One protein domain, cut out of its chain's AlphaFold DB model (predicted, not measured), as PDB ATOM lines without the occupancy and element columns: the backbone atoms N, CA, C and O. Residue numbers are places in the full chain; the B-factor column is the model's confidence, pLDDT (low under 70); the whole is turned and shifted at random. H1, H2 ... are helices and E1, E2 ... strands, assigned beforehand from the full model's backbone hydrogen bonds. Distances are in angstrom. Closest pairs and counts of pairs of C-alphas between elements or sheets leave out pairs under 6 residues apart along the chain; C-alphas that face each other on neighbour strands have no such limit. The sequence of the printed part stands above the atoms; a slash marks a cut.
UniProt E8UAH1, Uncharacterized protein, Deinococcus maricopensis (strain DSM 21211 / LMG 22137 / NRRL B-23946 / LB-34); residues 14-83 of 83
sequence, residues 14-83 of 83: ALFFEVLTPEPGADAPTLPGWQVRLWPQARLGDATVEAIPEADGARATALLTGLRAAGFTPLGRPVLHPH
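Overview. This is residues 14 to 83 of the 83 residues of an uncharacterized protein of Deinococcus maricopensis (strain DSM 21211 / LMG 22137 / NRRL B-23946 / LB-34) (UniProt E8UAH1). A twisted sheet of four strands has one helix, H1, packed on one face, making two layers. The 70 printed residues run E1, E2, E3, H1, E4; the antiparallel sheet's order is E2, E3, E1, E4. Mixed in class, the whole is compact, radius of gyration of the C-alphas 11.2 A, spanning 35 by 23 by 18 A.

Along the chain. E1, residues 14 to 20, begins at C-alpha 14 (199.985, 158.832, 193.809). E2 is residues 34 to 40, E3 46 to 53, H1 60 to 69. E4, residues 73 to 81, bends by 73 degrees at residue 76 and ends at C-alpha 81 (201.954, 163.421, 195.157).

Arrangement. E2 and E3 form a hairpin, N 37 and O 50 2.9 A apart. E1 has antiparallel neighbours E3, N 15 and O 51 2.8 A apart, and E4, N 16 and O 79 2.9 A apart. H1, with every O i to N i+4 pair within hydrogen-bond range, has a height over the sheet of 7.2 A. E3, H1 and E4 form a split strand-helix-strand unit, E1 between the strands, its crossover right-handed.

Size, cuts and confidence. The printed part has no cut. Residues 21 to 33 form a long link. Residues 42 to 44 and 83 have pLDDT under 70.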
ATOM      1  N   ALA A  14     199.982 159.767 192.691       93.62
ATOM      2  CA  ALA A  14     199.985 158.832 193.809       93.62
ATOM      3  C   ALA A  14     199.387 159.476 195.068       93.62
ATOM      4  O   ALA A  14     199.674 160.628 195.395       93.62
ATOM      5  N   LEU A  15     198.570 158.732 195.807       94.31
ATOM      6  CA  LEU A  15     198.108 159.117 197.136       94.31
ATOM      7  C   LEU A  15     198.936 158.416 198.206       94.31
ATOM      8  O   LEU A  15     199.090 157.197 198.166       94.31
ATOM      9  N   PHE A  16     199.374 159.184 199.202       94.44
ATOM     10  CA  PHE A  16     200.059 158.671 200.383       94.44
ATOM     11  C   PHE A  16     199.290 159.008 201.656       94.44
ATOM     12  O   PHE A  16     198.817 160.134 201.826       94.44
ATOM     13  N   PHE A  17     199.138 158.026 202.541       93.94
ATOM     14  CA  PHE A  17     198.540 158.198 203.868       93.94
ATOM     15  C   PHE A  17     198.812 156.984 204.751       93.94
ATOM     16  O   PHE A  17     199.183 155.920 204.268       93.94
ATOM     17  N   GLU A  18     198.606 157.137 206.051       93.81
ATOM     18  CA  GLU A  18     198.749 156.052 207.016       93.81
ATOM     19  C   GLU A  18     197.440 155.268 207.166       93.81
ATOM     20  O   GLU A  18     196.342 155.797 206.977       93.81
ATOM     21  N   VAL A  19     197.549 153.992 207.520       94.44
ATOM     22  CA  VAL A  19     196.427 153.116 207.870       94.44
ATOM     23  C   VAL A  19     196.784 152.272 209.089       94.44
ATOM     24  O   VAL A  19     197.940 151.897 209.260       94.44
ATOM     25  N   LEU A  20     195.779 151.890 209.878       93.62
ATOM     26  CA  LEU A  20     195.865 150.669 210.681       93.62
ATOM     27  C   LEU A  20     195.509 149.473 209.801       93.62
ATOM     28  O   LEU A  20     194.521 149.519 209.057       93.62
ATOM     29  N   THR A  21     196.303 148.416 209.901       93.00
ATOM     30  CA  THR A  21     196.066 147.143 209.230       93.00
ATOM     31  C   THR A  21     195.096 146.285 210.051       93.00
ATOM     32  O   THR A  21     195.064 146.397 211.279       93.00
ATOM     33  N   PRO A  22     194.281 145.428 209.411       92.31
ATOM     34  CA  PRO A  22     193.354 144.548 210.130       92.31
ATOM     35  C   PRO A  22     194.085 143.543 211.034       92.31
ATOM     36  O   PRO A  22     193.569 143.151 212.079       92.31
ATOM     37  N   GLU A  23     195.301 143.158 210.647       89.19
ATOM     38  CA  GLU A  23     196.202 142.313 211.421       89.19
ATOM     39  C   GLU A  23     197.674 142.678 211.149       89.19
ATOM     40  O   GLU A  23     197.979 143.303 210.123       89.19
ATOM     41  N   PRO A  24     198.612 142.330 212.050       83.75
ATOM     42  CA  PRO A  24     200.033 142.570 211.828       83.75
ATOM     43  C   PRO A  24     200.544 141.822 210.591       83.75
ATOM     44  O   PRO A  24     200.406 140.607 210.497       83.75
ATOM     45  N   GLY A  25     201.186 142.543 209.668       83.50
ATOM     46  CA  GLY A  25     201.735 141.949 208.446       83.50
ATOM     47  C   GLY A  25     200.704 141.671 207.349       83.50
ATOM     48  O   GLY A  25     201.011 140.903 206.446       83.50
ATOM     49  N   ALA A  26     199.514 142.279 207.419       88.94
ATOM     50  CA  ALA A  26     198.514 142.182 206.360       88.94
ATOM     51  C   ALA A  26     199.081 142.599 204.991       88.94
ATOM     52  O   ALA A  26     199.780 143.610 204.873       88.94
ATOM     53  N   ASP A  27     198.720 141.841 203.959       92.00
ATOM     54  CA  ASP A  27     199.044 142.166 202.575       92.00
ATOM     55  C   ASP A  27     198.234 143.368 202.069       92.00
ATOM     56  O   ASP A  27     197.156 143.696 202.575       92.00
ATOM     57  N   ALA A  28     198.747 144.029 201.029       93.31
ATOM     58  CA  ALA A  28     198.020 145.098 200.358       93.31
ATOM     59  C   ALA A  28     196.719 144.554 199.734       93.31
ATOM     60  O   ALA A  28     196.760 143.547 199.020       93.31
ATOM     61  N   PRO A  29     195.562 145.203 199.955       94.00
ATOM     62  CA  PRO A  29     194.308 144.739 199.382       94.00
ATOM     63  C   PRO A  29     194.249 145.037 197.883       94.00
ATOM     64  O   PRO A  29     194.648 146.110 197.428       94.00
ATOM     65  N   THR A  30     193.654 144.123 197.120       94.69
ATOM     66  CA  THR A  30     193.294 144.380 195.722       94.69
ATOM     67  C   THR A  30     192.063 145.275 195.670       94.69
ATOM     68  O   THR A  30     190.980 144.865 196.096       94.69
ATOM     69  N   LEU A  31     192.207 146.483 195.125       94.25
ATOM     70  CA  LEU A  31     191.116 147.445 194.988       94.25
ATOM     71  C   LEU A  31     190.886 147.776 193.504       94.25
ATOM     72  O   LEU A  31     191.842 148.107 192.807       94.25
ATOM     73  N   PRO A  32     189.642 147.704 192.991       91.62
ATOM     74  CA  PRO A  32     189.367 147.980 191.583       91.62
ATOM     75  C   PRO A  32     189.840 149.372 191.151       91.62
ATOM     76  O   PRO A  32     189.444 150.372 191.751       91.62
ATOM     77  N   GLY A  33     190.654 149.427 190.094       92.94
ATOM     78  CA  GLY A  33     191.181 150.677 189.537       92.94
ATOM     79  C   GLY A  33     192.325 151.299 190.339       92.94
ATOM     80  O   GLY A  33     192.655 152.458 190.094       92.94
ATOM     81  N   TRP A  34     192.914 150.561 191.286       95.56
ATOM     82  CA  TRP A  34     194.012 151.036 192.121       95.56
ATOM     83  C   TRP A  34     195.121 149.999 192.237       95.56
ATOM     84  O   TRP A  34     194.908 148.886 192.720       95.56
ATOM     85  N   GLN A  35     196.339 150.433 191.939       96.75
ATOM     86  CA  GLN A  35     197.530 149.767 192.423       96.75
ATOM     87  C   GLN A  35     197.788 150.237 193.856       96.75
ATOM     88  O   GLN A  35     197.988 151.429 194.094       96.75
ATOM     89  N   VAL A  36     197.795 149.311 194.815       96.56
ATOM     90  CA  VAL A  36     198.035 149.615 196.233       96.56
ATOM     91  C   VAL A  36     199.315 148.940 196.697       96.56
ATOM     92  O   VAL A  36     199.523 147.748 196.472       96.56
ATOM     93  N   ARG A  37     200.167 149.701 197.378       96.31
ATOM     94  CA  ARG A  37     201.345 149.196 198.084       96.31
ATOM     95  C   ARG A  37     201.268 149.592 199.548       96.31
ATOM     96  O   ARG A  37     200.845 150.700 199.877       96.31
ATOM     97  N   LEU A  38     201.688 148.676 200.413       93.88
ATOM     98  CA  LEU A  38     201.839 148.921 201.841       93.88
ATOM     99  C   LEU A  38     203.319 148.957 202.195       93.88
ATOM    100  O   LEU A  38     204.076 148.048 201.858       93.88
ATOM    101  N   TRP A  39     203.700 149.997 202.919       91.75
ATOM    102  CA  TRP A  39     205.018 150.167 203.505       91.75
ATOM    103  C   TRP A  39     204.862 150.067 205.026       91.75
ATOM    104  O   TRP A  39     204.359 151.004 205.649       91.75
ATOM    105  N   PRO A  40     205.234 148.936 205.646       82.75
ATOM    106  CA  PRO A  40     205.124 148.775 207.091       82.75
ATOM    107  C   PRO A  40     206.006 149.804 207.809       82.75
ATOM    108  O   PRO A  40     207.212 149.851 207.566       82.75
ATOM    109  N   GLN A  41     205.423 150.626 208.684       74.50
ATOM    110  CA  GLN A  41     206.169 151.634 209.450       74.50
ATOM    111  C   GLN A  41     206.648 151.077 210.803       74.50
ATOM    112  O   GLN A  41     207.752 151.412 211.238       74.50
ATOM    113  N   ALA A  42     205.892 150.173 211.446       60.03
ATOM    114  CA  ALA A  42     206.281 149.550 212.714       60.03
ATOM    115  C   ALA A  42     205.602 148.184 212.972       60.03
ATOM    116  O   ALA A  42     204.702 147.749 212.261       60.03
ATOM    117  N   ARG A  43     206.004 147.493 214.054       64.12
ATOM    118  CA  ARG A  43     205.355 146.252 214.546       64.12
ATOM    119  C   ARG A  43     203.979 146.493 215.200       64.12
ATOM    120  O   ARG A  43     203.424 145.568 215.784       64.12
ATOM    121  N   LEU A  44     203.465 147.722 215.160       68.50
ATOM    122  CA  LEU A  44     202.278 148.172 215.897       68.50
ATOM    123  C   LEU A  44     200.976 148.087 215.085       68.50
ATOM    124  O   LEU A  44     199.937 148.531 215.564       68.50
ATOM    125  N   GLY A  45     201.011 147.457 213.906       82.19
ATOM    126  CA  GLY A  45     199.815 147.246 213.086       82.19
ATOM    127  C   GLY A  45     199.427 148.468 212.255       82.19
ATOM    128  O   GLY A  45     198.263 148.613 211.899       82.19
ATOM    129  N   ASP A  46     200.380 149.349 211.956       90.12
ATOM    130  CA  ASP A  46     200.223 150.484 211.058       90.12
ATOM    131  C   ASP A  46     201.137 150.378 209.827       90.12
ATOM    132  O   ASP A  46     202.218 149.779 209.838       90.12
ATOM    133  N   ALA A  47     200.671 150.955 208.725       92.88
ATOM    134  CA  ALA A  47     201.398 150.997 207.466       92.88
ATOM    135  C   ALA A  47     201.141 152.314 206.738       92.88
ATOM    136  O   ALA A  47     200.068 152.907 206.842       92.88
ATOM    137  N   THR A  48     202.110 152.746 205.939       93.81
ATOM    138  CA  THR A  48     201.880 153.769 204.922       93.81
ATOM    139  C   THR A  48     201.328 153.100 203.667       93.81
ATOM    140  O   THR A  48     201.905 152.144 203.155       93.81
ATOM    141  N   VAL A  49     200.218 153.618 203.156       95.44
ATOM    142  CA  VAL A  49     199.670 153.290 201.842       95.44
ATOM    143  C   VAL A  49     200.294 154.206 200.800       95.44
ATOM    144  O   VAL A  49     200.323 155.421 200.978       95.44
ATOM    145  N   GLU A  50     200.720 153.615 199.691       96.25
ATOM    146  CA  GLU A  50     200.878 154.277 198.400       96.25
ATOM    147  C   GLU A  50     199.793 153.724 197.469       96.25
ATOM    148  O   GLU A  50     199.710 152.512 197.262       96.25
ATOM    149  N   ALA A  51     198.941 154.594 196.933       96.00
ATOM    150  CA  ALA A  51     197.863 154.206 196.032       96.00
ATOM    151  C   ALA A  51     197.948 154.988 194.720       96.00
ATOM    152  O   ALA A  51     197.891 156.218 194.725       96.00
ATOM    153  N   ILE A  52     198.058 154.267 193.606       95.44
ATOM    154  CA  ILE A  52     198.181 154.825 192.258       95.44
ATOM    155  C   ILE A  52     196.940 154.413 191.454       95.44
ATOM    156  O   ILE A  52     196.590 153.230 191.456       95.44
ATOM    157  N   PRO A  53     196.245 155.350 190.792       93.75
ATOM    158  CA  PRO A  53     195.094 155.033 189.959       93.75
ATOM    159  C   PRO A  53     195.533 154.288 188.691       93.75
ATOM    160  O   PRO A  53     196.489 154.684 188.029       93.75
ATOM    161  N   GLU A  54     194.822 153.219 188.339       93.06
ATOM    162  CA  GLU A  54     195.057 152.444 187.106       93.06
ATOM    163  C   GLU A  54     194.057 152.781 185.990       93.06
ATOM    164  O   GLU A  54     194.217 152.334 184.854       93.06
ATOM    165  N   ALA A  55     193.010 153.546 186.304       82.00
ATOM    166  CA  ALA A  55     191.953 153.913 185.374       82.00
ATOM    167  C   ALA A  55     191.504 155.364 185.573       82.00
ATOM    168  O   ALA A  55     191.539 155.892 186.690       82.00
ATOM    169  N   ASP A  56     191.018 155.966 184.488       84.56
ATOM    170  CA  ASP A  56     190.414 157.296 184.500       84.56
ATOM    171  C   ASP A  56     189.217 157.350 185.461       84.56
ATOM    172  O   ASP A  56     188.468 156.383 185.649       84.56
ATOM    173  N   GLY A  57     189.020 158.510 186.079       86.31
ATOM    174  CA  GLY A  57     187.934 158.748 187.025       86.31
ATOM    175  C   GLY A  57     188.134 158.115 188.405       86.31
ATOM    176  O   GLY A  57     187.190 158.103 189.201       86.31
ATOM    177  N   ALA A  58     189.330 157.615 188.724       90.31
ATOM    178  CA  ALA A  58     189.666 157.128 190.058       90.31
ATOM    179  C   ALA A  58     189.500 158.235 191.118       90.31
ATOM    180  O   ALA A  58     190.019 159.345 190.982       90.31
ATOM    181  N   ARG A  59     188.771 157.928 192.200       91.31
ATOM    182  CA  ARG A  59     188.461 158.877 193.287       91.31
ATOM    183  C   ARG A  59     188.997 158.404 194.624       91.31
ATOM    184  O   ARG A  59     188.822 157.238 194.990       91.31
ATOM    185  N   ALA A  60     189.548 159.329 195.408       90.94
ATOM    186  CA  ALA A  60     190.052 159.016 196.742       90.94
ATOM    187  C   ALA A  60     188.954 158.455 197.663       90.94
ATOM    188  O   ALA A  60     189.223 157.597 198.498       90.94
ATOM    189  N   THR A  61     187.697 158.887 197.517       91.56
ATOM    190  CA  THR A  61     186.580 158.350 198.312       91.56
ATOM    191  C   THR A  61     186.303 156.878 198.025       91.56
ATOM    192  O   THR A  61     186.061 156.120 198.967       91.56
ATOM    193  N   ALA A  62     186.383 156.454 196.761       92.38
ATOM    194  CA  ALA A  62     186.241 155.054 196.371       92.38
ATOM    195  C   ALA A  62     187.383 154.208 196.954       92.38
ATOM    196  O   ALA A  62     187.113 153.179 197.574       92.38
ATOM    197  N   LEU A  63     188.630 154.693 196.869       94.19
ATOM    198  CA  LEU A  63     189.796 154.065 197.505       94.19
ATOM    199  C   LEU A  63     189.597 153.896 199.018       94.19
ATOM    200  O   LEU A  63     189.699 152.790 199.544       94.19
ATOM    201  N   LEU A  64     189.268 154.982 199.725       94.44
ATOM    202  CA  LEU A  64     189.081 154.968 201.180       94.44
ATOM    203  C   LEU A  64     187.907 154.078 201.608       94.44
ATOM    204  O   LEU A  64     187.933 153.502 202.695       94.44
ATOM    205  N   THR A  65     186.866 153.978 200.783       94.50
ATOM    206  CA  THR A  65     185.731 153.080 201.029       94.50
ATOM    207  C   THR A  65     186.141 151.623 200.833       94.50
ATOM    208  O   THR A  65     185.842 150.799 201.695       94.50
ATOM    209  N   GLY A  66     186.882 151.319 199.763       95.75
ATOM    210  CA  GLY A  66     187.432 149.988 199.502       95.75
ATOM    211  C   GLY A  66     188.378 149.513 200.604       95.75
ATOM    212  O   GLY A  66     188.230 148.398 201.094       95.75
ATOM    213  N   LEU A  67     189.276 150.382 201.078       96.00
ATOM    214  CA  LEU A  67     190.172 150.076 202.200       96.00
ATOM    215  C   LEU A  67     189.406 149.733 203.481       96.00
ATOM    216  O   LEU A  67     189.708 148.731 204.125       96.00
ATOM    217  N   ARG A  68     188.381 150.522 203.827       96.19
ATOM    218  CA  ARG A  68     187.532 150.236 204.995       96.19
ATOM    219  C   ARG A  68     186.775 148.923 204.851       96.19
ATOM    220  O   ARG A  68     186.680 148.176 205.817       96.19
ATOM    221  N   ALA A  69     186.258 148.632 203.658       96.69
ATOM    222  CA  ALA A  69     185.604 147.356 203.376       96.69
ATOM    223  C   ALA A  69     186.577 146.168 203.496       96.69
ATOM    224  O   ALA A  69     186.164 145.087 203.904       96.69
ATOM    225  N   ALA A  70     187.864 146.383 203.211       96.06
ATOM    226  CA  ALA A  70     188.942 145.414 203.408       96.06
ATOM    227  C   ALA A  70     189.486 145.361 204.855       96.06
ATOM    228  O   ALA A  70     190.456 144.656 205.116       96.06
ATOM    229  N   GLY A  71     188.890 146.097 205.802       95.88
ATOM    230  CA  GLY A  71     189.270 146.079 207.220       95.88
ATOM    231  C   GLY A  71     190.397 147.040 207.614       95.88
ATOM    232  O   GLY A  71     190.764 147.097 208.785       95.88
ATOM    233  N   PHE A  72     190.922 147.834 206.678       95.31
ATOM    234  CA  PHE A  72     191.921 148.860 206.975       95.31
ATOM    235  C   PHE A  72     191.262 150.123 207.530       95.31
ATOM    236  O   PHE A  72     190.174 150.523 207.106       95.31
ATOM    237  N   THR A  73     191.953 150.815 208.436       95.19
ATOM    238  CA  THR A  73     191.484 152.095 208.988       95.19
ATOM    239  C   THR A  73     192.397 153.231 208.542       95.19
ATOM    240  O   THR A  73     193.470 153.384 209.117       95.19
ATOM    241  N   PRO A  74     191.997 154.057 207.554       93.56
ATOM    242  CA  PRO A  74     192.768 155.230 207.150       93.56
ATOM    243  C   PRO A  74     192.942 156.235 208.282       93.56
ATOM    244  O   PRO A  74     191.969 156.633 208.930       93.56
ATOM    245  N   LEU A  75     194.182 156.666 208.471       90.50
ATOM    246  CA  LEU A  75     194.616 157.644 209.450       90.50
ATOM    247  C   LEU A  75     194.933 158.952 208.723       90.50
ATOM    248  O   LEU A  75     195.791 159.026 207.847       90.50
ATOM    249  N   GLY A  76     194.197 160.003 209.077       84.31
ATOM    250  CA  GLY A  76     194.366 161.316 208.465       84.31
ATOM    251  C   GLY A  76     193.866 161.405 207.019       84.31
ATOM    252  O   GLY A  76     192.988 160.659 206.576       84.31
ATOM    253  N   ARG A  77     194.386 162.407 206.306       84.50
ATOM    254  CA  ARG A  77     193.982 162.755 204.942       84.50
ATOM    255  C   ARG A  77     194.994 162.206 203.932       84.50
ATOM    256  O   ARG A  77     196.182 162.450 204.127       84.50
ATOM    257  N   PRO A  78     194.544 161.610 202.812       90.44
ATOM    258  CA  PRO A  78     195.410 161.343 201.668       90.44
ATOM    259  C   PRO A  78     196.109 162.604 201.166       90.44
ATOM    260  O   PRO A  78     195.460 163.619 200.892       90.44
ATOM    261  N   VAL A  79     197.428 162.519 201.024       90.62
ATOM    262  CA  VAL A  79     198.260 163.546 200.401       90.62
ATOM    263  C   VAL A  79     198.517 163.131 198.958       90.62
ATOM    264  O   VAL A  79     198.990 162.026 198.707       90.62
ATOM    265  N   LEU A  80     198.178 164.010 198.013       90.69
ATOM    266  CA  LEU A  80     198.464 163.801 196.598       90.69
ATOM    267  C   LEU A  80     199.914 164.165 196.303       90.69
ATOM    268  O   LEU A  80     200.336 165.293 196.560       90.69
ATOM    269  N   HIS A  81     200.635 163.222 195.718       86.94
ATOM    270  CA  HIS A  81     201.954 163.421 195.157       86.94
ATOM    271  C   HIS A  81     201.847 163.338 193.627       86.94
ATOM    272  O   HIS A  81     201.551 162.260 193.096       86.94
ATOM    273  N   PRO A  82     202.023 164.456 192.901       79.94
ATOM    274  CA  PRO A  82     202.059 164.418 191.446       79.94
ATOM    275  C   PRO A  82     203.297 163.638 190.980       79.94
ATOM    276  O   PRO A  82     204.330 163.650 191.661       79.94
ATOM    277  N   HIS A  83     203.163 162.952 189.845       63.97
ATOM    278  CA  HIS A  83     204.288 162.353 189.123       63.97
ATOM    279  C   HIS A  83     205.035 163.400 188.296       63.97
ATOM    280  O   HIS A  83     204.377 164.351 187.814       63.97
TER     281      HIS A  83